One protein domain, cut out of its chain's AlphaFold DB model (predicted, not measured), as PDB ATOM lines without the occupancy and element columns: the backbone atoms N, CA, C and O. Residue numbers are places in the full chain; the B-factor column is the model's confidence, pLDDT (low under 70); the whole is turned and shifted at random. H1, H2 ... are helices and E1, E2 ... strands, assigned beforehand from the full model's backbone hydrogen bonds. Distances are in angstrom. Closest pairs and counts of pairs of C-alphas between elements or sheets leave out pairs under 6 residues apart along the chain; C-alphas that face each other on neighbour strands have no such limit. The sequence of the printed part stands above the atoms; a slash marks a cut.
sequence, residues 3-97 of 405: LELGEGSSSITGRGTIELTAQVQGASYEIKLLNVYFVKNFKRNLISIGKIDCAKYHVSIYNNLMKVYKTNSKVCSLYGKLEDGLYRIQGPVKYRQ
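This is residues 3 to 97 of the 405 residues of an uncharacterized protein of Strigamia maritima (UniProt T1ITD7). Picture two strongly twisted sheets partly face to face as a sandwich, E5 to E8 in one and E4, E3 and E9 in the other, their strands crossed at 90 degrees. One short helix, H1, packs over E5 of the first and on E4 of the second, while the small hairpin of E1 and E2 lies far out, its residues 4 to 9 sticking out free. The printed part has 95 residues, mostly strand, with the named elements in the order E1, E2, E3, E4, H1, E5, E6, E7, E8, E9. The sheets run E5 - E6 - E7 - E8, E4 - E3 - E9 and E1 - E2, all antiparallel. The whole is compact, with a radius of gyration of the C-alphas of 13.8 A and spans of 38 by 31 by 23 A.

Find C-alpha 3 at (6.416, -27.617, -0.047), where E1, residues 3 to 5, begins; E2 follows at residues 8 to 11. E3 runs from residue 14 to 24, 28.9 A, and bends by 57 degrees at residue 17. E4, residues 27 to 38, starts at C-alpha 27, (25.355, -55.790, -1.495), runs 27.4 A and bends by 89 degrees at residue 35. Then come H1, residues 49 to 54, E5, residues 57 to 62, E6, residues 65 to 70, E7, residues 76 to 83 and 19.8 A long, and E8, residues 86 to 89. E9, residues 93 to 96, ends at C-alpha 96, (15.806, -46.285, 10.512).

Start with E5, E6, E7 and E8, a meander, each strand the antiparallel neighbour of the one before; the sheet is curled like part of a barrel. Look for N 60 and O 67 at 2.8 A, N 66 and O 80 at 2.8 A, and N 83 and O 86 at 2.8 A. Across the sandwich, the closest C-alphas of E3 and E7 are those of Ala 22 and Leu 78, 6.3 A apart. In the other sheet, the hairpin of E3 and E4 has N 20 and O 31 at 2.8 A, and E9 is the antiparallel neighbour of E3, with N 21 and O 94 at 2.9 A. H1 is on both sheets; it lies over E5 at a height of 6.9 A over the sheet and runs along the strands, at 9 degrees to E5 on the local plane. The closest C-alphas of H1 and E4 are those of Leu 33 and Lys 51, 6.8 A apart. In H1 every O i to N i+4 pair is within hydrogen-bond range. In the hairpin of E1 and E2, N 3 and O 10 are 2.8 A apart; E2 and E3 are apart.

The two C-alphas farthest apart, those of Gly 8 and Lys 74, are 39.5 A from each other. The printed part has no cut and no long link. The mean pLDDT of the printed part is 74.9, and 27 residues are under 70, among them residues 3 to 11, 40 to 44 and 95 to 97.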
ATOM      1  N   LEU A   3       5.778 -27.092   1.151       57.34
ATOM      2  CA  LEU A   3       6.416 -27.617  -0.047       57.34
ATOM      3  C   LEU A   3       5.482 -27.301  -1.215       57.34
ATOM      4  O   LEU A   3       4.390 -27.864  -1.272       57.34
ATOM      5  N   GLU A   4       5.895 -26.384  -2.084       58.19
ATOM      6  CA  GLU A   4       5.182 -26.065  -3.323       58.19
ATOM      7  C   GLU A   4       5.458 -27.168  -4.357       58.19
ATOM      8  O   GLU A   4       6.609 -27.533  -4.608       58.19
ATOM      9  N   LEU A   5       4.394 -27.728  -4.918       62.78
ATOM     10  CA  LEU A   5       4.383 -28.722  -5.987       62.78
ATOM     11  C   LEU A   5       3.640 -28.121  -7.180       62.78
ATOM     12  O   LEU A   5       2.877 -27.174  -7.009       62.78
ATOM     13  N   GLY A   6       3.844 -28.685  -8.374       50.78
ATOM     14  CA  GLY A   6       3.332 -28.123  -9.632       50.78
ATOM     15  C   GLY A   6       1.849 -27.725  -9.624       50.78
ATOM     16  O   GLY A   6       1.502 -26.748 -10.272       50.78
ATOM     17  N   GLU A   7       1.001 -28.408  -8.845       48.19
ATOM     18  CA  GLU A   7      -0.435 -28.102  -8.724       48.19
ATOM     19  C   GLU A   7      -0.916 -27.881  -7.270       48.19
ATOM     20  O   GLU A   7      -2.099 -28.029  -6.970       48.19
ATOM     21  N   GLY A   8      -0.033 -27.531  -6.324       61.34
ATOM     22  CA  GLY A   8      -0.468 -27.178  -4.964       61.34
ATOM     23  C   GLY A   8       0.621 -27.206  -3.896       61.34
ATOM     24  O   GLY A   8       1.755 -27.594  -4.147       61.34
ATOM     25  N   SER A   9       0.271 -26.838  -2.660       61.84
ATOM     26  CA  SER A   9       1.213 -26.800  -1.532       61.84
ATOM     27  C   SER A   9       0.879 -27.845  -0.464       61.84
ATOM     28  O   SER A   9      -0.278 -28.057  -0.109       61.84
ATOM     29  N   SER A  10       1.898 -28.521   0.074       67.50
ATOM     30  CA  SER A  10       1.753 -29.473   1.188       67.50
ATOM     31  C   SER A  10       2.480 -28.987   2.438       67.50
ATOM     32  O   SER A  10       3.581 -28.437   2.368       67.50
ATOM     33  N   SER A  11       1.884 -29.196   3.614       67.69
ATOM     34  CA  SER A  11       2.501 -28.836   4.892       67.69
ATOM     35  C   SER A  11       3.571 -29.855   5.290       67.69
ATOM     36  O   SER A  11       3.327 -31.056   5.379       67.69
ATOM     37  N   ILE A  12       4.783 -29.369   5.549       75.00
ATOM     38  CA  ILE A  12       5.875 -30.205   6.050       75.00
ATOM     39  C   ILE A  12       5.605 -30.505   7.527       75.00
ATOM     40  O   ILE A  12       5.562 -29.589   8.346       75.00
ATOM     41  N   THR A  13       5.418 -31.784   7.856       72.69
ATOM     42  CA  THR A  13       5.022 -32.269   9.190       72.69
ATOM     43  C   THR A  13       6.203 -32.648  10.085       72.69
ATOM     44  O   THR A  13       6.026 -32.830  11.283       72.69
ATOM     45  N   GLY A  14       7.411 -32.764   9.531       64.38
ATOM     46  CA  GLY A  14       8.630 -33.019  10.298       64.38
ATOM     47  C   GLY A  14       9.893 -32.861   9.453       64.38
ATOM     48  O   GLY A  14       9.828 -32.716   8.233       64.38
ATOM     49  N   ARG A  15      11.063 -32.882  10.092       71.56
ATOM     50  CA  ARG A  15      12.373 -32.905   9.426       71.56
ATOM     51  C   ARG A  15      13.334 -33.736  10.261       71.56
ATOM     52  O   ARG A  15      13.338 -33.608  11.480       71.56
ATOM     53  N   GLY A  16      14.160 -34.548   9.613       72.69
ATOM     54  CA  GLY A  16      15.082 -35.434  10.315       72.69
ATOM     55  C   GLY A  16      16.252 -35.888   9.456       72.69
ATOM     56  O   GLY A  16      16.464 -35.405   8.342       72.69
ATOM     57  N   THR A  17      17.019 -36.818  10.009       74.31
ATOM     58  CA  THR A  17      18.024 -37.587   9.277       74.31
ATOM     59  C   THR A  17      17.409 -38.921   8.902       74.31
ATOM     60  O   THR A  17      16.788 -39.559   9.749       74.31
ATOM     61  N   ILE A  18      17.589 -39.334   7.652       77.38
ATOM     62  CA  ILE A  18      17.223 -40.673   7.202       77.38
ATOM     63  C   ILE A  18      18.494 -41.419   6.812       77.38
ATOM     64  O   ILE A  18      19.310 -40.927   6.032       77.38
ATOM     65  N   GLU A  19      18.671 -42.595   7.392       78.25
ATOM     66  CA  GLU A  19      19.666 -43.568   6.956       78.25
ATOM     67  C   GLU A  19      18.939 -44.532   6.026       78.25
ATOM     68  O   GLU A  19      18.057 -45.270   6.460       78.25
ATOM     69  N   LEU A  20      19.232 -44.434   4.730       80.31
ATOM     70  CA  LEU A  20      18.690 -45.302   3.694       80.31
ATOM     71  C   LEU A  20      19.647 -46.469   3.491       80.31
ATOM     72  O   LEU A  20      20.819 -46.256   3.199       80.31
ATOM     73  N   THR A  21      19.148 -47.694   3.575       78.69
ATOM     74  CA  THR A  21      19.902 -48.878   3.157       78.69
ATOM     75  C   THR A  21      19.344 -49.358   1.828       78.69
ATOM     76  O   THR A  21      18.211 -49.838   1.787       78.69
ATOM     77  N   ALA A  22      20.116 -49.203   0.754       80.19
ATOM     78  CA  ALA A  22      19.767 -49.673  -0.584       80.19
ATOM     79  C   ALA A  22      20.529 -50.962  -0.903       80.19
ATOM     80  O   ALA A  22      21.709 -51.083  -0.568       80.19
ATOM     81  N   GLN A  23      19.875 -51.918  -1.565       71.81
ATOM     82  CA  GLN A  23      20.557 -53.101  -2.087       71.81
ATOM     83  C   GLN A  23      20.834 -52.962  -3.579       71.81
ATOM     84  O   GLN A  23      19.913 -52.819  -4.382       71.81
ATOM     85  N   VAL A  24      22.111 -53.039  -3.946       74.12
ATOM     86  CA  VAL A  24      22.573 -52.990  -5.334       74.12
ATOM     87  C   VAL A  24      23.431 -54.228  -5.576       74.12
ATOM     88  O   VAL A  24      24.430 -54.431  -4.893       74.12
ATOM     89  N   GLN A  25      23.025 -55.079  -6.525       68.38
ATOM     90  CA  GLN A  25      23.743 -56.316  -6.888       68.38
ATOM     91  C   GLN A  25      24.028 -57.256  -5.692       68.38
ATOM     92  O   GLN A  25      25.087 -57.863  -5.609       68.38
ATOM     93  N   GLY A  26      23.091 -57.363  -4.741       66.00
ATOM     94  CA  GLY A  26      23.211 -58.241  -3.564       66.00
ATOM     95  C   GLY A  26      24.008 -57.660  -2.387       66.00
ATOM     96  O   GLY A  26      23.971 -58.227  -1.298       66.00
ATOM     97  N   ALA A  27      24.662 -56.509  -2.561       70.94
ATOM     98  CA  ALA A  27      25.355 -55.790  -1.495       70.94
ATOM     99  C   ALA A  27      24.496 -54.642  -0.937       70.94
ATOM    100  O   ALA A  27      23.770 -53.971  -1.676       70.94
ATOM    101  N   SER A  28      24.579 -54.418   0.378       77.62
ATOM    102  CA  SER A  28      23.849 -53.356   1.080       77.62
ATOM    103  C   SER A  28      24.712 -52.106   1.224       77.62
ATOM    104  O   SER A  28      25.822 -52.173   1.748       77.62
ATOM    105  N   TYR A  29      24.172 -50.959   0.823       81.12
ATOM    106  CA  TYR A  29      24.842 -49.665   0.899       81.12
ATOM    107  C   TYR A  29      24.028 -48.696   1.737       81.12
ATOM    108  O   TYR A  29      22.829 -48.514   1.517       81.12
ATOM    109  N   GLU A  30      24.694 -48.061   2.695       80.88
ATOM    110  CA  GLU A  30      24.077 -47.074   3.565       80.88
ATOM    111  C   GLU A  30      24.300 -45.658   3.026       80.88
ATOM    112  O   GLU A  30      25.419 -45.256   2.688       80.88
ATOM    113  N   ILE A  31      23.212 -44.898   2.938       82.88
ATOM    114  CA  ILE A  31      23.181 -43.511   2.496       82.88
ATOM    115  C   ILE A  31      22.509 -42.692   3.584       82.88
ATOM    116  O   ILE A  31      21.305 -42.789   3.820       82.88
ATOM    117  N   LYS A  32      23.296 -41.838   4.229       81.06
ATOM    118  CA  LYS A  32      22.815 -40.954   5.285       81.06
ATOM    119  C   LYS A  32      22.451 -39.599   4.700       81.06
ATOM    120  O   LYS A  32      23.323 -38.785   4.399       81.06
ATOM    121  N   LEU A  33      21.155 -39.345   4.552       76.88
ATOM    122  CA  LEU A  33      20.648 -38.060   4.092       76.88
ATOM    123  C   LEU A  33      20.225 -37.223   5.294       76.88
ATOM    124  O   LEU A  33      19.253 -37.511   5.995       76.88
ATOM    125  N   LEU A  34      20.973 -36.151   5.524       72.75
ATOM    126  CA  LEU A  34      20.665 -35.188   6.567       72.75
ATOM    127  C   LEU A  34      19.552 -34.249   6.095       72.75
ATOM    128  O   LEU A  34      19.482 -33.848   4.924       72.75
ATOM    129  N   ASN A  35      18.743 -33.789   7.047       67.56
ATOM    130  CA  ASN A  35      17.829 -32.674   6.831       67.56
ATOM    131  C   ASN A  35      16.745 -32.937   5.765       67.56
ATOM    132  O   ASN A  35      16.411 -32.033   4.995       67.56
ATOM    133  N   VAL A  36      16.233 -34.163   5.678       73.38
ATOM    134  CA  VAL A  36      15.108 -34.524   4.799       73.38
ATOM    135  C   VAL A  36      13.775 -34.143   5.435       73.38
ATOM    136  O   VAL A  36      13.615 -34.201   6.656       73.38
ATOM    137  N   TYR A  37      12.823 -33.732   4.602       77.75
ATOM    138  CA  TYR A  37      11.482 -33.350   5.032       77.75
ATOM    139  C   TYR A  37      10.574 -34.572   5.140       77.75
ATOM    140  O   TYR A  37      10.571 -35.433   4.264       77.75
ATOM    141  N   PHE A  38       9.776 -34.614   6.201       74.81
ATOM    142  CA  PHE A  38       8.694 -35.567   6.379       74.81
ATOM    143  C   PHE A  38       7.368 -34.865   6.102       74.81
ATOM    144  O   PHE A  38       7.026 -33.882   6.764       74.81
ATOM    145  N   VAL A  39       6.623 -35.375   5.126       76.56
ATOM    146  CA  VAL A  39       5.306 -34.865   4.731       76.56
ATOM    147  C   VAL A  39       4.314 -36.016   4.862       76.56
ATOM    148  O   VAL A  39       4.340 -36.943   4.058       76.56
ATOM    149  N   LYS A  40       3.444 -35.967   5.876       64.31
ATOM    150  CA  LYS A  40       2.528 -37.069   6.237       64.31
ATOM    151  C   LYS A  40       1.614 -37.523   5.086       64.31
ATOM    152  O   LYS A  40       1.233 -38.685   5.043       64.31
ATOM    153  N   ASN A  41       1.305 -36.625   4.148       69.00
ATOM    154  CA  ASN A  41       0.363 -36.870   3.049       69.00
ATOM    155  C   ASN A  41       1.038 -37.285   1.724       69.00
ATOM    156  O   ASN A  41       0.357 -37.430   0.710       69.00
ATOM    157  N   PHE A  42       2.365 -37.462   1.696       69.69
ATOM    158  CA  PHE A  42       3.067 -37.894   0.487       69.69
ATOM    159  C   PHE A  42       2.942 -39.402   0.283       69.69
ATOM    160  O   PHE A  42       3.410 -40.195   1.093       69.69
ATOM    161  N   LYS A  43       2.364 -39.804  -0.855       67.19
ATOM    162  CA  LYS A  43       2.236 -41.220  -1.239       67.19
ATOM    163  C   LYS A  43       3.572 -41.863  -1.630       67.19
ATOM    164  O   LYS A  43       3.681 -43.085  -1.630       67.19
ATOM    165  N   ARG A  44       4.570 -41.062  -2.021       69.56
ATOM    166  CA  ARG A  44       5.896 -41.523  -2.463       69.56
ATOM    167  C   ARG A  44       6.990 -40.651  -1.856       69.56
ATOM    168  O   ARG A  44       6.815 -39.444  -1.719       69.56
ATOM    169  N   ASN A  45       8.129 -41.262  -1.539       78.00
ATOM    170  CA  ASN A  45       9.313 -40.535  -1.092       78.00
ATOM    171  C   ASN A  45      10.018 -39.910  -2.298       78.00
ATOM    172  O   ASN A  45      10.275 -40.597  -3.285       78.00
ATOM    173  N   LEU A  46      10.357 -38.626  -2.200       81.75
ATOM    174  CA  LEU A  46      11.161 -37.928  -3.200       81.75
ATOM    175  C   LEU A  46      12.529 -37.596  -2.615       81.75
ATOM    176  O   LEU A  46      12.638 -37.127  -1.481       81.75
ATOM    177  N   ILE A  47      13.572 -37.809  -3.410       80.31
ATOM    178  CA  ILE A  47      14.944 -37.460  -3.054       80.31
ATOM    179  C   ILE A  47      15.463 -36.505  -4.121       80.31
ATOM    180  O   ILE A  47      15.516 -36.840  -5.300       80.31
ATOM    181  N   SER A  48      15.840 -35.299  -3.703       81.31
ATOM    182  CA  SER A  48      16.484 -34.335  -4.594       81.31
ATOM    183  C   SER A  48      17.926 -34.757  -4.873       81.31
ATOM    184  O   SER A  48      18.655 -35.117  -3.948       81.31
ATOM    185  N   ILE A  49      18.374 -34.622  -6.122       80.38
ATOM    186  CA  ILE A  49      19.780 -34.834  -6.506       80.38
ATOM    187  C   ILE A  49      20.714 -33.947  -5.668       80.38
ATOM    188  O   ILE A  49      21.740 -34.418  -5.189       80.38
ATOM    189  N   GLY A  50      20.318 -32.704  -5.379       75.94
ATOM    190  CA  GLY A  50      21.098 -31.810  -4.518       75.94
ATOM    191  C   GLY A  50      21.289 -32.355  -3.096       75.94
ATOM    192  O   GLY A  50      22.324 -32.121  -2.479       75.94
ATOM    193  N   LYS A  51      20.328 -33.136  -2.571       81.88
ATOM    194  CA  LYS A  51      20.475 -33.815  -1.271       81.88
ATOM    195  C   LYS A  51      21.494 -34.946  -1.308       81.88
ATOM    196  O   LYS A  51      22.166 -35.165  -0.305       81.88
ATOM    197  N   ILE A  52      21.607 -35.627  -2.442       81.75
ATOM    198  CA  ILE A  52      22.598 -36.678  -2.670       81.75
ATOM    199  C   ILE A  52      23.998 -36.055  -2.779       81.75
ATOM    200  O   ILE A  52      24.916 -36.495  -2.089       81.75
ATOM    201  N   ASP A  53      24.137 -34.963  -3.534       78.12
ATOM    202  CA  ASP A  53      25.402 -34.229  -3.675       78.12
ATOM    203  C   ASP A  53      25.896 -33.644  -2.338       78.12
ATOM    204  O   ASP A  53      27.039 -33.853  -1.920       78.12
ATOM    205  N   CYS A  54      24.996 -33.023  -1.563       77.75
ATOM    206  CA  CYS A  54      25.316 -32.517  -0.222       77.75
ATOM    207  C   CYS A  54      25.799 -33.617   0.738       77.75
ATOM    208  O   CYS A  54      26.582 -33.337   1.646       77.75
ATOM    209  N   ALA A  55      25.346 -34.858   0.541       78.38
ATOM    210  CA  ALA A  55      25.769 -36.017   1.319       78.38
ATOM    211  C   ALA A  55      27.126 -36.598   0.864       78.38
ATOM    212  O   ALA A  55      27.526 -37.643   1.371       78.38
ATOM    213  N   LYS A  56      27.849 -35.919  -0.044       83.88
ATOM    214  CA  LYS A  56      29.131 -36.363  -0.624       83.88
ATOM    215  C   LYS A  56      28.980 -37.640  -1.456       83.88
ATOM    216  O   LYS A  56      29.757 -38.591  -1.337       83.88
ATOM    217  N   TYR A  57      27.958 -37.652  -2.305       82.06
ATOM    218  CA  TYR A  57      27.779 -38.665  -3.336       82.06
ATOM    219  C   TYR A  57      27.766 -38.004  -4.712       82.06
ATOM    220  O   TYR A  57      27.127 -36.979  -4.919       82.06
ATOM    221  N   HIS A  58      28.456 -38.618  -5.665       82.12
ATOM    222  CA  HIS A  58      28.425 -38.242  -7.068       82.12
ATOM    223  C   HIS A  58      27.269 -38.953  -7.781       82.12
ATOM    224  O   HIS A  58      27.039 -40.145  -7.561       82.12
ATOM    225  N   VAL A  59      26.559 -38.236  -8.652       85.44
ATOM    226  CA  VAL A  59      25.427 -38.764  -9.422       85.44
ATOM    227  C   VAL A  59      25.769 -38.740 -10.908       85.44
ATOM    228  O   VAL A  59      26.035 -37.682 -11.468       85.44
ATOM    229  N   SER A  60      25.726 -39.909 -11.546       83.25
ATOM    230  CA  SER A  60      25.880 -40.079 -12.991       83.25
ATOM    231  C   SER A  60      24.517 -40.372 -13.600       83.25
ATOM    232  O   SER A  60      23.884 -41.369 -13.245       83.25
ATOM    233  N   ILE A  61      24.086 -39.535 -14.539       85.81
ATOM    234  CA  ILE A  61      22.819 -39.693 -15.255       85.81
ATOM    235  C   ILE A  61      23.124 -39.826 -16.740       85.81
ATOM    236  O   ILE A  61      23.714 -38.927 -17.331       85.81
ATOM    237  N   TYR A  62      22.749 -40.952 -17.337       81.81
ATOM    238  CA  TYR A  62      22.935 -41.197 -18.764       81.81
ATOM    239  C   TYR A  62      21.963 -42.272 -19.248       81.81
ATOM    240  O   TYR A  62      21.702 -43.232 -18.525       81.81
ATOM    241  N   ASN A  63      21.444 -42.120 -20.469       82.00
ATOM    242  CA  ASN A  63      20.561 -43.087 -21.129       82.00
ATOM    243  C   ASN A  63      19.404 -43.584 -20.234       82.00
ATOM    244  O   ASN A  63      19.249 -44.782 -20.005       82.00
ATOM    245  N   ASN A  64      18.622 -42.655 -19.672       80.75
ATOM    246  CA  ASN A  64      17.479 -42.948 -18.791       80.75
ATOM    247  C   ASN A  64      17.831 -43.700 -17.489       80.75
ATOM    248  O   ASN A  64      16.942 -44.210 -16.803       80.75
ATOM    249  N   LEU A  65      19.112 -43.746 -17.117       81.56
ATOM    250  CA  LEU A  65      19.604 -44.374 -15.896       81.56
ATOM    251  C   LEU A  65      20.290 -43.349 -14.996       81.56
ATOM    252  O   LEU A  65      21.057 -42.508 -15.458       81.56
ATOM    253  N   MET A  66      20.050 -43.475 -13.694       87.69
ATOM    254  CA  MET A  66      20.720 -42.727 -12.636       87.69
ATOM    255  C   MET A  66      21.517 -43.697 -11.763       87.69
ATOM    256  O   MET A  66      20.975 -44.669 -11.236       87.69
ATOM    257  N   LYS A  67      22.806 -43.418 -11.579       87.06
ATOM    258  CA  LYS A  67      23.695 -44.148 -10.668       87.06
ATOM    259  C   LYS A  67      24.305 -43.180  -9.665       87.06
ATOM    260  O   LYS A  67      24.724 -42.087 -10.037       87.06
ATOM    261  N   VAL A  68      24.369 -43.589  -8.405       86.00
ATOM    262  CA  VAL A  68      24.887 -42.778  -7.300       86.00
ATOM    263  C   VAL A  68      26.082 -43.483  -6.675       86.00
ATOM    264  O   VAL A  68      26.006 -44.669  -6.358       86.00
ATOM    265  N   TYR A  69      27.167 -42.748  -6.456       82.31
ATOM    266  CA  TYR A  69      28.441 -43.259  -5.953       82.31
ATOM    267  C   TYR A  69      28.905 -42.428  -4.766       82.31
ATOM    268  O   TYR A  69      28.836 -41.203  -4.809       82.31
ATOM    269  N   LYS A  70      29.417 -43.058  -3.710       80.44
ATOM    270  CA  LYS A  70      30.085 -42.327  -2.623       80.44
ATOM    271  C   LYS A  70      31.363 -41.671  -3.160       80.44
ATOM    272  O   LYS A  70      32.054 -42.291  -3.968       80.44
ATOM    273  N   THR A  71      31.695 -40.449  -2.730       65.25
ATOM    274  CA  THR A  71      32.935 -39.765  -3.151       65.25
ATOM    275  C   THR A  71      34.142 -40.703  -3.008       65.25
ATOM    276  O   THR A  71      34.357 -41.272  -1.939       65.25
ATOM    277  N   ASN A  72      34.903 -40.868  -4.098       62.38
ATOM    278  CA  ASN A  72      36.074 -41.752  -4.240       62.38
ATOM    279  C   ASN A  72      35.798 -43.268  -4.332       62.38
ATOM    280  O   ASN A  72      36.745 -44.051  -4.324       62.38
ATOM    281  N   SER A  73      34.542 -43.706  -4.471       70.25
ATOM    282  CA  SER A  73      34.192 -45.109  -4.727       70.25
ATOM    283  C   SER A  73      33.711 -45.316  -6.164       70.25
ATOM    284  O   SER A  73      32.869 -44.568  -6.653       70.25
ATOM    285  N   LYS A  74      34.194 -46.374  -6.833       68.06
ATOM    286  CA  LYS A  74      33.642 -46.844  -8.122       68.06
ATOM    287  C   LYS A  74      32.397 -47.726  -7.944       68.06
ATOM    288  O   LYS A  74      31.788 -48.142  -8.926       68.06
ATOM    289  N   VAL A  75      32.020 -48.021  -6.700       70.81
ATOM    290  CA  VAL A  75      30.928 -48.937  -6.370       70.81
ATOM    291  C   VAL A  75      29.608 -48.175  -6.282       70.81
ATOM    292  O   VAL A  75      29.472 -47.207  -5.527       70.81
ATOM    293  N   CYS A  76      28.631 -48.618  -7.072       77.31
ATOM    294  CA  CYS A  76      27.307 -48.014  -7.147       77.31
ATOM    295  C   CYS A  76      26.545 -48.237  -5.833       77.31
ATOM    296  O   CYS A  76      26.251 -49.369  -5.466       77.31
ATOM    297  N   SER A  77      26.227 -47.149  -5.136       80.69
ATOM    298  CA  SER A  77      25.499 -47.164  -3.862       80.69
ATOM    299  C   SER A  77      23.982 -47.107  -4.048       80.69
ATOM    300  O   SER A  77      23.245 -47.543  -3.169       80.69
ATOM    301  N   LEU A  78      23.497 -46.558  -5.170       83.31
ATOM    302  CA  LEU A  78      22.068 -46.487  -5.480       83.31
ATOM    303  C   LEU A  78      21.836 -46.409  -6.991       83.31
ATOM    304  O   LEU A  78      22.553 -45.716  -7.715       83.31
ATOM    305  N   TYR A  79      20.824 -47.138  -7.451       83.00
ATOM    306  CA  TYR A  79      20.482 -47.301  -8.859       83.00
ATOM    307  C   TYR A  79      19.037 -46.854  -9.098       83.00
ATOM    308  O   TYR A  79      18.143 -47.218  -8.334       83.00
ATOM    309  N   GLY A  80      18.801 -46.055 -10.137       86.12
ATOM    310  CA  GLY A  80      17.477 -45.567 -10.507       86.12
ATOM    311  C   GLY A  80      17.251 -45.551 -12.017       86.12
ATOM    312  O   GLY A  80      18.192 -45.398 -12.793       86.12
ATOM    313  N   LYS A  81      15.993 -45.698 -12.430       86.06
ATOM    314  CA  LYS A  81      15.554 -45.695 -13.833       86.06
ATOM    315  C   LYS A  81      14.527 -44.586 -14.046       86.06
ATOM    316  O   LYS A  81      13.693 -44.367 -13.169       86.06
ATOM    317  N   LEU A  82      14.618 -43.870 -15.163       85.19
ATOM    318  CA  LEU A  82      13.678 -42.805 -15.505       85.19
ATOM    319  C   LEU A  82      12.299 -43.399 -15.819       85.19
ATOM    320  O   LEU A  82      12.171 -44.227 -16.719       85.19
ATOM    321  N   GLU A  83      11.286 -42.957 -15.082       83.94
ATOM    322  CA  GLU A  83       9.874 -43.302 -15.249       83.94
ATOM    323  C   GLU A  83       9.038 -42.049 -14.946       83.94
ATOM    324  O   GLU A  83       9.209 -41.433 -13.894       83.94
ATOM    325  N   ASP A  84       8.153 -41.651 -15.862       78.31
ATOM    326  CA  ASP A  84       7.241 -40.507 -15.690       78.31
ATOM    327  C   ASP A  84       7.945 -39.195 -15.275       78.31
ATOM    328  O   ASP A  84       7.478 -38.448 -14.415       78.31
ATOM    329  N   GLY A  85       9.122 -38.929 -15.855       74.94
ATOM    330  CA  GLY A  85       9.911 -37.719 -15.583       74.94
ATOM    331  C   GLY A  85      10.692 -37.728 -14.260       74.94
ATOM    332  O   GLY A  85      11.385 -36.756 -13.960       74.94
ATOM    333  N   LEU A  86      10.640 -38.816 -13.482       81.75
ATOM    334  CA  LEU A  86      11.394 -38.992 -12.237       81.75
ATOM    335  C   LEU A  86      12.264 -40.254 -12.283       81.75
ATOM    336  O   LEU A  86      11.907 -41.266 -12.874       81.75
ATOM    337  N   TYR A  87      13.416 -40.230 -11.614       85.50
ATOM    338  CA  TYR A  87      14.248 -41.428 -11.475       85.50
ATOM    339  C   TYR A  87      13.754 -42.278 -10.303       85.50
ATOM    340  O   TYR A  87      13.989 -41.945  -9.139       85.50
ATOM    341  N   ARG A  88      13.080 -43.394 -10.598       83.81
ATOM    342  CA  ARG A  88      12.637 -44.355  -9.584       83.81
ATOM    343  C   ARG A  88      13.807 -45.229  -9.149       83.81
ATOM    344  O   ARG A  88      14.404 -45.923  -9.972       83.81
ATOM    345  N   ILE A  89      14.100 -45.211  -7.850       85.19
ATOM    346  CA  ILE A  89      15.114 -46.069  -7.225       85.19
ATOM    347  C   ILE A  89      14.675 -47.529  -7.332       85.19
ATOM    348  O   ILE A  89      13.528 -47.861  -7.040       85.19
ATOM    349  N   GLN A  90      15.596 -48.382  -7.758       77.38
ATOM    350  CA  GLN A  90      15.371 -49.802  -7.983       77.38
ATOM    351  C   GLN A  90      15.939 -50.612  -6.813       77.38
ATOM    352  O   GLN A  90      17.060 -50.364  -6.369       77.38
ATOM    353  N   GLY A  91      15.175 -51.601  -6.347       68.75
ATOM    354  CA  GLY A  91      15.543 -52.467  -5.224       68.75
ATOM    355  C   GLY A  91      14.943 -52.041  -3.875       68.75
ATOM    356  O   GLY A  91      14.339 -50.970  -3.760       68.75
ATOM    357  N   PRO A  92      15.061 -52.893  -2.841       68.94
ATOM    358  CA  PRO A  92      14.523 -52.606  -1.518       68.94
ATOM    359  C   PRO A  92      15.305 -51.471  -0.849       68.94
ATOM    360  O   PRO A  92      16.538 -51.487  -0.807       68.94
ATOM    361  N   VAL A  93      14.572 -50.509  -0.285       68.06
ATOM    362  CA  VAL A  93      15.128 -49.394   0.491       68.06
ATOM    363  C   VAL A  93      14.536 -49.431   1.896       68.06
ATOM    364  O   VAL A  93      13.324 -49.304   2.064       68.06
ATOM    365  N   LYS A  94      15.386 -49.612   2.911       72.38
ATOM    366  CA  LYS A  94      14.992 -49.563   4.332       72.38
ATOM    367  C   LYS A  94      15.399 -48.228   4.952       72.38
ATOM    368  O   LYS A  94      16.390 -47.643   4.523       72.38
ATOM    369  N   TYR A  95      14.654 -47.766   5.958       63.75
ATOM    370  CA  TYR A  95      14.998 -46.577   6.739       63.75
ATOM    371  C   TYR A  95      14.906 -46.835   8.248       63.75
ATOM    372  O   TYR A  95      14.038 -47.584   8.694       63.75
ATOM    373  N   ARG A  96      15.787 -46.206   9.038       54.91
ATOM    374  CA  ARG A  96      15.806 -46.285  10.512       54.91
ATOM    375  C   ARG A  96      15.238 -45.000  11.130       54.91
ATOM    376  O   ARG A  96      15.664 -43.911  10.755       54.91
ATOM    377  N   GLN A  97      14.292 -45.106  12.070       49.66
ATOM    378  CA  GLN A  97      13.823 -43.973  12.889       49.66
ATOM    379  C   GLN A  97      14.386 -44.078  14.313       49.66
ATOM    380  O   GLN A  97      14.357 -45.154  14.907       49.66
TER     381      GLN A  97